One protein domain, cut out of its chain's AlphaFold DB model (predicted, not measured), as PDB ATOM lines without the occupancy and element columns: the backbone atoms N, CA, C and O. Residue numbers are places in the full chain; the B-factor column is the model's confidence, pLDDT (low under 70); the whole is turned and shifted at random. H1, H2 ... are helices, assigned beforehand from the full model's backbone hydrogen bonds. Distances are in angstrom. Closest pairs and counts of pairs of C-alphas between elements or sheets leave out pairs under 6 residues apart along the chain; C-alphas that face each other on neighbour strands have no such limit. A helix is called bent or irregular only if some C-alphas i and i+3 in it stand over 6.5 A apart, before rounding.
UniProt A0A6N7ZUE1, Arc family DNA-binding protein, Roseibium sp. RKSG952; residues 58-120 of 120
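This is residues 58 to 120 of the 120 residues of the protein "Arc family DNA-binding protein" of Roseibium sp. RKSG952 (UniProt A0A6N7ZUE1). Two long helices pack on each other and cross at a steep tilt while running opposite ways, and a long loop, residues 78 to 97, joins the end of H1 to the start of H2. The loop and the free end of the printed part make the two ends of the longest axis: Pro 80 lies at one end, and residues 115 to 120 stick out at the other. H1 has a kink near its first third. The printed part has 63 residues with two named helices, H1 then H2, and no named strand; its class is all helix. It is only just compact, close to loose, with a radius of gyration of the C-alphas of 12.5 A, and an elongated outline of 39 by 20 by 18 A.

H1 runs from Arg 58 to Gly 77, 26.8 A from first to last C-alpha, beginning with C-alpha 58 at (224.019, 208.915, 212.106). It has a kink of 48 degrees near residue 65 and is irregular: C-alphas 64 and 67 are 7.1 A apart. H2 runs from Arg 98, C-alpha at (225.880, 206.487, 232.861), to Glu 118, C-alpha at (230.220, 217.178, 204.164), and is 30.9 A long.

H1 and H2 touch, with 31 pairs of C-alphas within 8 A. Their closest C-alphas are those of Ala 62 and Ala 106, 4.7 A apart. Their lines stand at a steep tilt of 50 degrees, opposite ways, the line of H1 being a rough one. In H2 every O i to N i+4 pair is within hydrogen-bond range; in H1 14 of 16 are.

The two C-alphas farthest apart, those of Pro 80 and Ala 120, are 39.8 A apart. The printed part has no cut and ends at residue 120, the chain's last. The link from H1 to H2, 20 residues, is long. Residues 115 to 120, of which 115 to 118 belong to H2, stand free. The mean pLDDT of the printed part of this model is 74.3; residues 76 to 95 and residue 120 are under 70.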
ATOM      1  N   ARG A  58     223.738 208.479 210.742       88.25
ATOM      2  CA  ARG A  58     224.019 208.915 212.106       88.25
ATOM      3  C   ARG A  58     223.906 207.766 213.109       88.25
ATOM      4  O   ARG A  58     224.827 207.578 213.894       88.25
ATOM      5  N   ASP A  59     222.821 206.995 213.066       88.38
ATOM      6  CA  ASP A  59     222.606 205.847 213.958       88.38
ATOM      7  C   ASP A  59     223.663 204.763 213.726       88.38
ATOM      8  O   ASP A  59     224.192 204.207 214.683       88.38
ATOM      9  N   HIS A  60     224.042 204.532 212.465       90.50
ATOM     10  CA  HIS A  60     225.121 203.615 212.112       90.50
ATOM     11  C   HIS A  60     226.462 204.050 212.721       90.50
ATOM     12  O   HIS A  60     227.118 203.268 213.409       90.50
ATOM     13  N   PHE A  61     226.857 205.315 212.537       90.56
ATOM     14  CA  PHE A  61     228.091 205.830 213.135       90.56
ATOM     15  C   PHE A  61     228.043 205.829 214.664       90.56
ATOM     16  O   PHE A  61     229.044 205.503 215.301       90.56
ATOM     17  N   ALA A  62     226.890 206.134 215.263       90.06
ATOM     18  CA  ALA A  62     226.717 206.076 216.709       90.06
ATOM     19  C   ALA A  62     226.863 204.636 217.229       90.06
ATOM     20  O   ALA A  62     227.556 204.417 218.221       90.06
ATOM     21  N   ALA A  63     226.287 203.646 216.541       90.25
ATOM     22  CA  ALA A  63     226.430 202.234 216.887       90.25
ATOM     23  C   ALA A  63     227.892 201.763 216.788       90.25
ATOM     24  O   ALA A  63     228.382 201.094 217.698       90.25
ATOM     25  N   CYS A  64     228.616 202.166 215.738       92.56
ATOM     26  CA  CYS A  64     230.043 201.871 215.592       92.56
ATOM     27  C   CYS A  64     230.911 202.552 216.662       92.56
ATOM     28  O   CYS A  64     231.917 201.986 217.083       92.56
ATOM     29  N   ALA A  65     230.531 203.750 217.109       90.12
ATOM     30  CA  ALA A  65     231.270 204.512 218.112       90.12
ATOM     31  C   ALA A  65     230.941 204.111 219.563       90.12
ATOM     32  O   ALA A  65     231.671 204.482 220.483       90.12
ATOM     33  N   LEU A  66     229.860 203.356 219.788       90.00
ATOM     34  CA  LEU A  66     229.379 202.992 221.121       90.00
ATOM     35  C   LEU A  66     230.410 202.223 221.973       90.00
ATOM     36  O   LEU A  66     230.571 202.590 223.138       90.00
ATOM     37  N   PRO A  67     231.140 201.212 221.453       90.31
ATOM     38  CA  PRO A  67     232.151 200.507 222.242       90.31
ATOM     39  C   PRO A  67     233.255 201.438 222.750       90.31
ATOM     40  O   PRO A  67     233.670 201.324 223.902       90.31
ATOM     41  N   GLU A  68     233.690 202.399 221.928       86.38
ATOM     42  CA  GLU A  68     234.719 203.351 222.354       86.38
ATOM     43  C   GLU A  68     234.159 204.397 223.317       86.38
ATOM     44  O   GLU A  68     234.810 204.720 224.304       86.38
ATOM     45  N   ALA A  69     232.912 204.840 223.131       83.94
ATOM     46  CA  ALA A  69     232.245 205.710 224.100       83.94
ATOM     47  C   ALA A  69     232.123 205.059 225.496       83.94
ATOM     48  O   ALA A  69     232.233 205.752 226.509       83.94
ATOM     49  N   ILE A  70     231.927 203.734 225.564       85.62
ATOM     50  CA  ILE A  70     231.948 202.966 226.821       85.62
ATOM     51  C   ILE A  70     233.362 202.951 227.420       85.62
ATOM     52  O   ILE A  70     233.528 203.272 228.598       85.62
ATOM     53  N   ASN A  71     234.377 202.619 226.614       84.38
ATOM     54  CA  ASN A  71     235.773 202.579 227.060       84.38
ATOM     55  C   ASN A  71     236.244 203.935 227.592       84.38
ATOM     56  O   ASN A  71     236.899 203.995 228.634       84.38
ATOM     57  N   ASP A  72     235.903 205.021 226.898       76.69
ATOM     58  CA  ASP A  72     236.233 206.383 227.301       76.69
ATOM     59  C   ASP A  72     235.615 206.713 228.660       76.69
ATOM     60  O   ASP A  72     236.313 207.184 229.561       76.69
ATOM     61  N   TYR A  73     234.328 206.401 228.850       75.12
ATOM     62  CA  TYR A  73     233.644 206.607 230.125       75.12
ATOM     63  C   TYR A  73     234.327 205.846 231.275       75.12
ATOM     64  O   TYR A  73     234.594 206.419 232.336       75.12
ATOM     65  N   ASP A  74     234.664 204.573 231.061       76.12
ATOM     66  CA  ASP A  74     235.265 203.719 232.089       76.12
ATOM     67  C   ASP A  74     236.724 204.116 232.402       76.12
ATOM     68  O   ASP A  74     237.157 204.049 233.557       76.12
ATOM     69  N   ARG A  75     237.484 204.594 231.403       70.00
ATOM     70  CA  ARG A  75     238.833 205.164 231.591       70.00
ATOM     71  C   ARG A  75     238.790 206.441 232.429       70.00
ATOM     72  O   ARG A  75     239.624 206.612 233.318       70.00
ATOM     73  N   VAL A  76     237.809 207.313 232.188       62.75
ATOM     74  CA  VAL A  76     237.641 208.569 232.937       62.75
ATOM     75  C   VAL A  76     237.265 208.295 234.395       62.75
ATOM     76  O   VAL A  76     237.822 208.926 235.292       62.75
ATOM     77  N   GLY A  77     236.374 207.328 234.642       55.62
ATOM     78  CA  GLY A  77     235.955 206.936 235.994       55.62
ATOM     79  C   GLY A  77     237.052 206.270 236.835       55.62
ATOM     80  O   GLY A  77     236.942 206.226 238.057       55.62
ATOM     81  N   ARG A  78     238.121 205.769 236.200       50.44
ATOM     82  CA  ARG A  78     239.266 205.126 236.868       50.44
ATOM     83  C   ARG A  78     240.497 206.039 236.981       50.44
ATOM     84  O   ARG A  78     241.502 205.607 237.539       50.44
ATOM     85  N   SER A  79     240.450 207.271 236.466       47.56
ATOM     86  CA  SER A  79     241.570 208.213 236.586       47.56
ATOM     87  C   SER A  79     241.661 208.740 238.026       47.56
ATOM     88  O   SER A  79     240.767 209.472 238.445       47.56
ATOM     89  N   PRO A  80     242.725 208.428 238.791       45.00
ATOM     90  CA  PRO A  80     242.844 208.850 240.191       45.00
ATOM     91  C   PRO A  80     243.017 210.367 240.363       45.00
ATOM     92  O   PRO A  80     242.906 210.868 241.476       45.00
ATOM     93  N   ASN A  81     243.298 211.089 239.270       48.03
ATOM     94  CA  ASN A  81     243.697 212.498 239.270       48.03
ATOM     95  C   ASN A  81     242.793 213.388 238.398       48.03
ATOM     96  O   ASN A  81     243.193 214.495 238.039       48.03
ATOM     97  N   SER A  82     241.593 212.939 238.012       53.12
ATOM     98  CA  SER A  82     240.625 213.866 237.422       53.12
ATOM     99  C   SER A  82     240.014 214.696 238.554       53.12
ATOM    100  O   SER A  82     239.296 214.183 239.408       53.12
ATOM    101  N   ASN A  83     240.306 215.997 238.591       47.94
ATOM    102  CA  ASN A  83     239.758 216.964 239.556       47.94
ATOM    103  C   ASN A  83     238.241 217.211 239.348       47.94
ATOM    104  O   ASN A  83     237.783 218.348 239.319       47.94
ATOM    105  N   GLY A  84     237.446 216.162 239.117       48.03
ATOM    106  CA  GLY A  84     236.049 216.255 238.680       48.03
ATOM    107  C   GLY A  84     235.876 216.684 237.217       48.03
ATOM    108  O   GLY A  84     234.748 216.760 236.726       48.03
ATOM    109  N   GLU A  85     236.969 216.937 236.497       47.19
ATOM    110  CA  GLU A  85     236.954 217.231 235.069       47.19
ATOM    111  C   GLU A  85     236.979 215.913 234.295       47.19
ATOM    112  O   GLU A  85     237.991 215.219 234.204       47.19
ATOM    113  N   SER A  86     235.805 215.524 233.801       50.09
ATOM    114  CA  SER A  86     235.644 214.375 232.919       50.09
ATOM    115  C   SER A  86     236.577 214.528 231.713       50.09
ATOM    116  O   SER A  86     236.437 215.471 230.942       50.09
ATOM    117  N   LEU A  87     237.508 213.586 231.536       49.84
ATOM    118  CA  LEU A  87     238.455 213.500 230.411       49.84
ATOM    119  C   LEU A  87     237.790 213.178 229.059       49.84
ATOM    120  O   LEU A  87     238.476 212.840 228.099       49.84
ATOM    121  N   LEU A  88     236.466 213.290 228.950       54.66
ATOM    122  CA  LEU A  88     235.838 213.436 227.646       54.66
ATOM    123  C   LEU A  88     236.154 214.864 227.172       54.66
ATOM    124  O   LEU A  88     235.657 215.807 227.790       54.66
ATOM    125  N   PRO A  89     236.925 215.066 226.085       48.97
ATOM    126  CA  PRO A  89     237.455 216.380 225.688       48.97
ATOM    127  C   PRO A  89     236.389 217.455 225.391       48.97
ATOM    128  O   PRO A  89     236.726 218.605 225.133       48.97
ATOM    129  N   TYR A  90     235.099 217.106 225.461       50.31
ATOM    130  CA  TYR A  90     233.961 217.992 225.214       50.31
ATOM    131  C   TYR A  90     232.809 217.815 226.224       50.31
ATOM    132  O   TYR A  90     231.661 218.191 225.943       50.31
ATOM    133  N   ALA A  91     233.053 217.208 227.389       46.81
ATOM    134  CA  ALA A  91     232.033 217.063 228.424       46.81
ATOM    135  C   ALA A  91     231.858 218.369 229.211       46.81
ATOM    136  O   ALA A  91     232.455 218.589 230.260       46.81
ATOM    137  N   THR A  92     230.918 219.207 228.767       51.28
ATOM    138  CA  THR A  92     230.066 219.926 229.728       51.28
ATOM    139  C   THR A  92     229.634 218.934 230.807       51.28
ATOM    140  O   THR A  92     229.211 217.836 230.435       51.28
ATOM    141  N   LYS A  93     229.778 219.308 232.092       54.56
ATOM    142  CA  LYS A  93     229.498 218.486 233.288       54.56
ATOM    143  C   LYS A  93     228.489 217.377 232.995       54.56
ATOM    144  O   LYS A  93     227.384 217.661 232.538       54.56
ATOM    145  N   ALA A  94     228.887 216.132 233.224       56.94
ATOM    146  CA  ALA A  94     228.065 214.968 232.940       56.94
ATOM    147  C   ALA A  94     226.755 215.029 233.749       56.94
ATOM    148  O   ALA A  94     226.740 214.752 234.944       56.94
ATOM    149  N   VAL A  95     225.665 215.452 233.104       60.56
ATOM    150  CA  VAL A  95     224.310 215.426 233.667       60.56
ATOM    151  C   VAL A  95     223.566 214.254 233.041       60.56
ATOM    152  O   VAL A  95     223.414 214.219 231.810       60.56
ATOM    153  N   GLY A  96     223.120 213.328 233.891       70.44
ATOM    154  CA  GLY A  96     222.345 212.149 233.508       70.44
ATOM    155  C   GLY A  96     222.875 210.850 234.110       70.44
ATOM    156  O   GLY A  96     223.833 210.852 234.888       70.44
ATOM    157  N   THR A  97     222.249 209.736 233.742       80.81
ATOM    158  CA  THR A  97     222.749 208.390 234.057       80.81
ATOM    159  C   THR A  97     223.989 208.051 233.223       80.81
ATOM    160  O   THR A  97     224.278 208.693 232.208       80.81
ATOM    161  N   ARG A  98     224.732 207.010 233.623       79.06
ATOM    162  CA  ARG A  98     225.880 206.487 232.861       79.06
ATOM    163  C   ARG A  98     225.503 206.210 231.403       79.06
ATOM    164  O   ARG A  98     226.225 206.597 230.488       79.06
ATOM    165  N   GLU A  99     224.360 205.567 231.196       83.06
ATOM    166  CA  GLU A  99     223.851 205.174 229.883       83.06
ATOM    167  C   GLU A  99     223.550 206.402 229.014       83.06
ATOM    168  O   GLU A  99     223.915 206.434 227.840       83.06
ATOM    169  N   GLU A 100     222.951 207.444 229.597       79.62
ATOM    170  CA  GLU A 100     222.657 208.700 228.899       79.62
ATOM    171  C   GLU A 100     223.932 209.433 228.468       79.62
ATOM    172  O   GLU A 100     223.983 210.005 227.376       79.62
ATOM    173  N   ILE A 101     224.969 209.408 229.307       79.44
ATOM    174  CA  ILE A 101     226.263 210.036 229.012       79.44
ATOM    175  C   ILE A 101     226.949 209.313 227.847       79.44
ATOM    176  O   ILE A 101     227.382 209.961 226.893       79.44
ATOM    177  N   ILE A 102     226.996 207.980 227.896       83.31
ATOM    178  CA  ILE A 102     227.603 207.138 226.855       83.31
ATOM    179  C   ILE A 102     226.866 207.312 225.523       83.31
ATOM    180  O   ILE A 102     227.497 207.562 224.494       83.31
ATOM    181  N   ALA A 103     225.532 207.252 225.536       86.06
ATOM    182  CA  ALA A 103     224.728 207.439 224.332       86.06
ATOM    183  C   ALA A 103     224.960 208.824 223.712       86.06
ATOM    184  O   ALA A 103     225.195 208.945 222.508       86.06
ATOM    185  N   ARG A 104     224.965 209.883 224.531       83.94
ATOM    186  CA  ARG A 104     225.225 211.253 224.069       83.94
ATOM    187  C   ARG A 104     226.604 211.385 223.425       83.94
ATOM    188  O   ARG A 104     226.732 212.079 222.418       83.94
ATOM    189  N   GLN A 105     227.618 210.727 223.982       83.25
ATOM    190  CA  GLN A 105     228.968 210.741 223.425       83.25
ATOM    191  C   GLN A 105     229.034 210.016 222.072       83.25
ATOM    192  O   GLN A 105     229.598 210.557 221.123       83.25
ATOM    193  N   ALA A 106     228.391 208.853 221.941       88.56
ATOM    194  CA  ALA A 106     228.335 208.110 220.682       88.56
ATOM    195  C   ALA A 106     227.686 208.927 219.545       88.56
ATOM    196  O   ALA A 106     228.232 209.012 218.445       88.56
ATOM    197  N   TYR A 107     226.571 209.615 219.820       89.75
ATOM    198  CA  TYR A 107     225.926 210.482 218.825       89.75
ATOM    199  C   TYR A 107     226.757 211.719 218.461       89.75
ATOM    200  O   TYR A 107     226.699 212.175 217.322       89.75
ATOM    201  N   ARG A 108     227.580 212.243 219.376       85.69
ATOM    202  CA  ARG A 108     228.515 213.334 219.054       85.69
ATOM    203  C   ARG A 108     229.605 212.886 218.087       85.69
ATOM    204  O   ARG A 108     229.940 213.638 217.175       85.69
ATOM    205  N   TYR A 109     230.137 211.676 218.261       87.94
ATOM    206  CA  TYR A 109     231.071 211.098 217.295       87.94
ATOM    207  C   TYR A 109     230.414 210.939 215.919       87.94
ATOM    208  O   TYR A 109     231.013 211.325 214.915       87.94
ATOM    209  N   ALA A 110     229.161 210.478 215.873       91.12
ATOM    210  CA  ALA A 110     228.398 210.395 214.630       91.12
ATOM    211  C   ALA A 110     228.220 211.760 213.943       91.12
ATOM    212  O   ALA A 110     228.465 211.884 212.743       91.12
ATOM    213  N   ASP A 111     227.856 212.798 214.700       89.88
ATOM    214  CA  ASP A 111     227.684 214.158 214.174       89.88
ATOM    215  C   ASP A 111     229.009 214.733 213.635       89.88
ATOM    216  O   ASP A 111     229.034 215.367 212.578       89.88
ATOM    217  N   ALA A 112     230.131 214.463 214.311       89.19
ATOM    218  CA  ALA A 112     231.459 214.862 213.845       89.19
ATOM    219  C   ALA A 112     231.861 214.153 212.539       89.19
ATOM    220  O   ALA A 112     232.408 214.795 211.641       89.19
ATOM    221  N   MET A 113     231.556 212.857 212.402       90.69
ATOM    222  CA  MET A 113     231.812 212.094 211.174       90.69
ATOM    223  C   MET A 113     230.971 212.596 209.997       90.69
ATOM    224  O   MET A 113     231.488 212.741 208.889       90.69
ATOM    225  N   LEU A 114     229.692 212.904 210.229       91.44
ATOM    226  CA  LEU A 114     228.825 213.484 209.202       91.44
ATOM    227  C   LEU A 114     229.344 214.848 208.743       91.44
ATOM    228  O   LEU A 114     229.481 215.071 207.543       91.44
ATOM    229  N   LYS A 115     229.733 215.712 209.686       91.31
ATOM    230  CA  LYS A 115     230.323 217.015 209.366       91.31
ATOM    231  C   LYS A 115     231.628 216.888 208.574       91.31
ATOM    232  O   LYS A 115     231.856 217.653 207.645       91.31
ATOM    233  N   ALA A 116     232.486 215.928 208.925       89.75
ATOM    234  CA  ALA A 116     233.726 215.672 208.192       89.75
ATOM    235  C   ALA A 116     233.461 215.186 206.759       89.75
ATOM    236  O   ALA A 116     234.183 215.568 205.842       89.75
ATOM    237  N   ARG A 117     232.407 214.387 206.554       87.44
ATOM    238  CA  ARG A 117     231.984 213.927 205.227       87.44
ATOM    239  C   ARG A 117     231.463 215.061 204.346       87.44
ATOM    240  O   ARG A 117     231.708 215.036 203.151       87.44
ATOM    241  N   GLU A 118     230.726 216.014 204.910       85.50
ATOM    242  CA  GLU A 118     230.220 217.178 204.164       85.50
ATOM    243  C   GLU A 118     231.334 218.149 203.745       85.50
ATOM    244  O   GLU A 118     231.154 218.924 202.810       85.50
ATOM    245  N   ALA A 119     232.473 218.119 204.441       81.75
ATOM    246  CA  ALA A 119     233.624 218.978 204.178       81.75
ATOM    247  C   ALA A 119     234.654 218.377 203.198       81.75
ATOM    248  O   ALA A 119     235.656 219.038 202.919       81.75
ATOM    249  N   ALA A 120     234.440 217.143 202.724       63.59
ATOM    250  CA  ALA A 120     235.314 216.412 201.801       63.59
ATOM    251  C   ALA A 120     234.779 216.457 200.363       63.59
ATOM    252  O   ALA A 120     235.616 216.589 199.443       63.59
TER     253      ALA A 120